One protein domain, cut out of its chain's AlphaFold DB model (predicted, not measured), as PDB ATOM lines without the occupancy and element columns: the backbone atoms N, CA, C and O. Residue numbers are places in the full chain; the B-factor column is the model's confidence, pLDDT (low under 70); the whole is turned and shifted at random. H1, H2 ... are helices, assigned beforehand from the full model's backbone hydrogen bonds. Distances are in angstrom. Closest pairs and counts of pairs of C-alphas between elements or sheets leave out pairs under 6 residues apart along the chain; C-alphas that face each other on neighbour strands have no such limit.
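This is residues 19 to 61 of the 61 residues of the protein "Ribosomal protein S16" of Cunninghamia lanceolata (UniProt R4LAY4). Three helices form an elongated, loosely joined frame: H1 lies crosswise over the first half of H3, and H2 makes a corner with the beginning of H3. Residues 29 to 34 arch from H1 to H2, and residues 55 to 61 stick out. The all-helix printed part has 43 residues, with H1, H2 and H3 in chain order. It is only just compact, close to loose, with a radius of gyration of the C-alphas of 11.1 A, and spans 35 by 20 by 15 A.

H1, residues 20 to 28, and H2, residues 35 to 43, are apart. H3, residues 46 to 59, is close to H1 but not clearly touching, about perpendicular at 74 degrees; their closest C-alphas, Val 24 and Lys 50, are 6.5 A apart. H2 and H3 are close but not clearly touching; their closest C-alphas, Phe 41 and Tyr 47, are 7.2 A apart. Their steep tilt of 68 degrees, the same way, is only just short of about perpendicular. In H1, H2 and H3 every O i to N i+4 pair is within hydrogen-bond range.

H1 begins at C-alpha 20 (-10.830, 19.693, 38.910); H3, 20.5 A long, ends at C-alpha 59 (-10.930, 21.775, 18.154).

The printed part has no cut. Residues 60 to 61 have pLDDT under 70.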
ATOM      1  N   ILE A  19     -10.802  18.836  43.281       94.38
ATOM      2  CA  ILE A  19     -10.981  17.839  42.221       94.38
ATOM      3  C   ILE A  19     -11.485  18.568  40.982       94.38
ATOM      4  O   ILE A  19     -12.661  18.923  40.883       94.38
ATOM      5  N   TYR A  20     -10.573  18.827  40.052       91.25
ATOM      6  CA  TYR A  20     -10.830  19.693  38.910       91.25
ATOM      7  C   TYR A  20     -11.958  19.176  37.997       91.25
ATOM      8  O   TYR A  20     -12.884  19.922  37.679       91.25
ATOM      9  N   SER A  21     -11.927  17.888  37.644       90.94
ATOM     10  CA  SER A  21     -12.938  17.244  36.794       90.94
ATOM     11  C   SER A  21     -14.350  17.373  37.368       90.94
ATOM     12  O   SER A  21     -15.272  17.785  36.665       90.94
ATOM     13  N   ALA A  22     -14.509  17.106  38.665       93.19
ATOM     14  CA  ALA A  22     -15.787  17.227  39.357       93.19
ATOM     15  C   ALA A  22     -16.314  18.669  39.326       93.19
ATOM     16  O   ALA A  22     -17.482  18.894  39.020       93.19
ATOM     17  N   ILE A  23     -15.453  19.657  39.597       93.75
ATOM     18  CA  ILE A  23     -15.838  21.076  39.585       93.75
ATOM     19  C   ILE A  23     -16.311  21.508  38.190       93.75
ATOM     20  O   ILE A  23     -17.335  22.183  38.075       93.75
ATOM     21  N   VAL A  24     -15.602  21.105  37.130       92.00
ATOM     22  CA  VAL A  24     -16.012  21.400  35.749       92.00
ATOM     23  C   VAL A  24     -17.350  20.745  35.421       92.00
ATOM     24  O   VAL A  24     -18.218  21.434  34.891       92.00
ATOM     25  N   ASN A  25     -17.548  19.479  35.794       92.19
ATOM     26  CA  ASN A  25     -18.817  18.780  35.581       92.19
ATOM     27  C   ASN A  25     -19.986  19.512  36.265       92.19
ATOM     28  O   ASN A  25     -21.002  19.798  35.640       92.19
ATOM     29  N   PHE A  26     -19.819  19.932  37.524       94.31
ATOM     30  CA  PHE A  26     -20.842  20.730  38.207       94.31
ATOM     31  C   PHE A  26     -21.110  22.067  37.507       94.31
ATOM     32  O   PHE A  26     -22.260  22.495  37.440       94.31
ATOM     33  N   PHE A  27     -20.092  22.724  36.945       92.31
ATOM     34  CA  PHE A  27     -20.306  23.931  36.147       92.31
ATOM     35  C   PHE A  27     -21.039  23.676  34.826       92.31
ATOM     36  O   PHE A  27     -21.787  24.552  34.397       92.31
ATOM     37  N   GLU A  28     -20.810  22.538  34.168       90.75
ATOM     38  CA  GLU A  28     -21.553  22.133  32.964       90.75
ATOM     39  C   GLU A  28     -23.033  21.869  33.302       90.75
ATOM     40  O   GLU A  28     -23.909  22.272  32.543       90.75
ATOM     41  N   LEU A  29     -23.320  21.349  34.501       93.56
ATOM     42  CA  LEU A  29     -24.676  21.181  35.049       93.56
ATOM     43  C   LEU A  29     -25.317  22.484  35.581       93.56
ATOM     44  O   LEU A  29     -26.377  22.449  36.207       93.56
ATOM     45  N   GLY A  30     -24.677  23.641  35.383       93.12
ATOM     46  CA  GLY A  30     -25.216  24.940  35.798       93.12
ATOM     47  C   GLY A  30     -25.062  25.254  37.291       93.12
ATOM     48  O   GLY A  30     -25.821  26.060  37.834       93.12
ATOM     49  N   ALA A  31     -24.101  24.637  37.984       96.06
ATOM     50  CA  ALA A  31     -23.868  24.929  39.393       96.06
ATOM     51  C   ALA A  31     -23.317  26.347  39.620       96.06
ATOM     52  O   ALA A  31     -22.351  26.771  38.980       96.06
ATOM     53  N   GLN A  32     -23.879  27.052  40.604       95.88
ATOM     54  CA  GLN A  32     -23.387  28.355  41.054       95.88
ATOM     55  C   GLN A  32     -22.567  28.231  42.348       95.88
ATOM     56  O   GLN A  32     -23.062  27.706  43.353       95.88
ATOM     57  N   PRO A  33     -21.320  28.729  42.378       96.38
ATOM     58  CA  PRO A  33     -20.545  28.805  43.600       96.38
ATOM     59  C   PRO A  33     -21.014  29.978  44.464       96.38
ATOM     60  O   PRO A  33     -21.382  31.043  43.978       96.38
ATOM     61  N   THR A  34     -20.964  29.789  45.777       97.00
ATOM     62  CA  THR A  34     -21.080  30.890  46.750       97.00
ATOM     63  C   THR A  34     -19.855  31.812  46.697       97.00
ATOM     64  O   THR A  34     -18.801  31.397  46.220       97.00
ATOM     65  N   GLY A  35     -19.953  33.041  47.223       97.00
ATOM     66  CA  GLY A  35     -18.871  34.038  47.145       97.00
ATOM     67  C   GLY A  35     -17.512  33.537  47.656       97.00
ATOM     68  O   GLY A  35     -16.496  33.690  46.984       97.00
ATOM     69  N   THR A  36     -17.484  32.834  48.792       95.19
ATOM     70  CA  THR A  36     -16.240  32.252  49.328       95.19
ATOM     71  C   THR A  36     -15.673  31.155  48.425       95.19
ATOM     72  O   THR A  36     -14.469  31.122  48.172       95.19
ATOM     73  N   VAL A  37     -16.528  30.268  47.900       95.81
ATOM     74  CA  VAL A  37     -16.111  29.220  46.951       95.81
ATOM     75  C   VAL A  37     -15.577  29.849  45.664       95.81
ATOM     76  O   VAL A  37     -14.561  29.400  45.138       95.81
ATOM     77  N   HIS A  38     -16.208  30.925  45.193       95.50
ATOM     78  CA  HIS A  38     -15.748  31.679  44.035       95.50
ATOM     79  C   HIS A  38     -14.329  32.231  44.250       95.50
ATOM     80  O   HIS A  38     -13.475  32.051  43.383       95.50
ATOM     81  N   GLY A  39     -14.040  32.811  45.421       96.00
ATOM     82  CA  GLY A  39     -12.693  33.278  45.774       96.00
ATOM     83  C   GLY A  39     -11.640  32.159  45.807       96.00
ATOM     84  O   GLY A  39     -10.518  32.349  45.330       96.00
ATOM     85  N   ILE A  40     -11.999  30.966  46.299       94.69
ATOM     86  CA  ILE A  40     -11.121  29.781  46.260       94.69
ATOM     87  C   ILE A  40     -10.824  29.379  44.812       94.69
ATOM     88  O   ILE A  40      -9.668  29.144  44.460       94.69
ATOM     89  N   PHE A  41     -11.846  29.331  43.956       95.38
ATOM     90  CA  PHE A  41     -11.685  28.989  42.542       95.38
ATOM     91  C   PHE A  41     -10.851  30.012  41.773       95.38
ATOM     92  O   PHE A  41     -10.065  29.615  40.910       95.38
ATOM     93  N   LEU A  42     -10.982  31.298  42.103       94.81
ATOM     94  CA  LEU A  42     -10.170  32.363  41.521       94.81
ATOM     95  C   LEU A  42      -8.690  32.186  41.885       94.81
ATOM     96  O   LEU A  42      -7.842  32.152  40.995       94.81
ATOM     97  N   ARG A  43      -8.385  31.967  43.172       93.38
ATOM     98  CA  ARG A  43      -7.014  31.690  43.640       93.38
ATOM     99  C   ARG A  43      -6.416  30.435  43.004       93.38
ATOM    100  O   ARG A  43      -5.244  30.432  42.649       93.38
ATOM    101  N   ALA A  44      -7.225  29.394  42.823       92.69
ATOM    102  CA  ALA A  44      -6.815  28.149  42.179       92.69
ATOM    103  C   ALA A  44      -6.846  28.200  40.636       92.69
ATOM    104  O   ALA A  44      -6.615  27.180  39.990       92.69
ATOM    105  N   LYS A  45      -7.150  29.360  40.033       94.06
ATOM    106  CA  LYS A  45      -7.221  29.579  38.576       94.06
ATOM    107  C   LYS A  45      -8.156  28.612  37.826       94.06
ATOM    108  O   LYS A  45      -8.008  28.423  36.619       94.06
ATOM    109  N   ILE A  46      -9.169  28.057  38.497       93.25
ATOM    110  CA  ILE A  46     -10.087  27.038  37.945       93.25
ATOM    111  C   ILE A  46     -10.760  27.512  36.648       93.25
ATOM    112  O   ILE A  46     -10.924  26.735  35.709       93.25
ATOM    113  N   TYR A  47     -11.127  28.792  36.561       91.69
ATOM    114  CA  TYR A  47     -11.798  29.345  35.380       91.69
ATOM    115  C   TYR A  47     -10.908  29.378  34.130       91.69
ATOM    116  O   TYR A  47     -11.414  29.171  33.026       91.69
ATOM    117  N   HIS A  48      -9.596  29.582  34.288       90.62
ATOM    118  CA  HIS A  48      -8.650  29.538  33.170       90.62
ATOM    119  C   HIS A  48      -8.548  28.129  32.605       90.62
ATOM    120  O   HIS A  48      -8.695  27.940  31.397       90.62
ATOM    121  N   PHE A  49      -8.398  27.138  33.484       84.75
ATOM    122  CA  PHE A  49      -8.416  25.739  33.078       84.75
ATOM    123  C   PHE A  49      -9.751  25.376  32.415       84.75
ATOM    124  O   PHE A  49      -9.749  24.694  31.392       84.75
ATOM    125  N   LYS A  50     -10.896  25.851  32.937       88.06
ATOM    126  CA  LYS A  50     -12.222  25.520  32.374       88.06
ATOM    127  C   LYS A  50     -12.325  26.035  30.944       88.06
ATOM    128  O   LYS A  50     -12.815  25.334  30.058       88.06
ATOM    129  N   ARG A  51     -11.850  27.261  30.721       89.06
ATOM    130  CA  ARG A  51     -11.789  27.880  29.398       89.06
ATOM    131  C   ARG A  51     -10.846  27.116  28.466       89.06
ATOM    132  O   ARG A  51     -11.263  26.813  27.357       89.06
ATOM    133  N   ALA A  52      -9.641  26.763  28.912       87.19
ATOM    134  CA  ALA A  52      -8.692  25.976  28.120       87.19
ATOM    135  C   ALA A  52      -9.274  24.610  27.718       87.19
ATOM    136  O   ALA A  52      -9.259  24.255  26.543       87.19
ATOM    137  N   LEU A  53      -9.896  23.896  28.660       85.25
ATOM    138  CA  LEU A  53     -10.543  22.609  28.400       85.25
ATOM    139  C   LEU A  53     -11.698  22.737  27.393       85.25
ATOM    140  O   LEU A  53     -11.884  21.877  26.539       85.25
ATOM    141  N   LYS A  54     -12.467  23.832  27.466       85.69
ATOM    142  CA  LYS A  54     -13.541  24.118  26.506       85.69
ATOM    143  C   LYS A  54     -13.007  24.406  25.100       85.69
ATOM    144  O   LYS A  54     -13.683  24.071  24.133       85.69
ATOM    145  N   LEU A  55     -11.837  25.039  24.987       87.56
ATOM    146  CA  LEU A  55     -11.183  25.290  23.701       87.56
ATOM    147  C   LEU A  55     -10.661  23.990  23.083       87.56
ATOM    148  O   LEU A  55     -10.937  23.744  21.915       87.56
ATOM    149  N   LEU A  56     -10.022  23.127  23.876       85.81
ATOM    150  CA  LEU A  56      -9.581  21.802  23.423       85.81
ATOM    151  C   LEU A  56     -10.757  20.965  22.896       85.81
ATOM    152  O   LEU A  56     -10.733  20.516  21.758       85.81
ATOM    153  N   LYS A  57     -11.856  20.877  23.659       80.62
ATOM    154  CA  LYS A  57     -13.084  20.168  23.243       80.62
ATOM    155  C   LYS A  57     -13.766  20.747  21.988       80.62
ATOM    156  O   LYS A  57     -14.675  20.116  21.456       80.62
ATOM    157  N   ARG A  58     -13.434  21.976  21.572       80.12
ATOM    158  CA  ARG A  58     -13.974  22.607  20.355       80.12
ATOM    159  C   ARG A  58     -13.128  22.339  19.116       80.12
ATOM    160  O   ARG A  58     -13.692  22.391  18.039       80.12
ATOM    161  N   GLY A  59     -11.823  22.108  19.268       71.31
ATOM    162  CA  GLY A  59     -10.930  21.775  18.154       71.31
ATOM    163  C   GLY A  59     -10.965  20.299  17.754       71.31
ATOM    164  O   GLY A  59     -10.551  19.968  16.654       71.31
ATOM    165  N   GLU A  60     -11.478  19.423  18.622       60.22
ATOM    166  CA  GLU A  60     -11.709  18.000  18.313       60.22
ATOM    167  C   GLU A  60     -13.094  17.709  17.703       60.22
ATOM    168  O   GLU A  60     -13.512  16.554  17.641       60.22
ATOM    169  N   ARG A  61     -13.841  18.743  17.304       51.03
ATOM    170  CA  ARG A  61     -15.151  18.618  16.655       51.03
ATOM    171  C   ARG A  61     -15.126  19.173  15.248       51.03
ATOM    172  O   ARG A  61     -14.489  20.232  15.070       51.03
TER     173      ARG A  61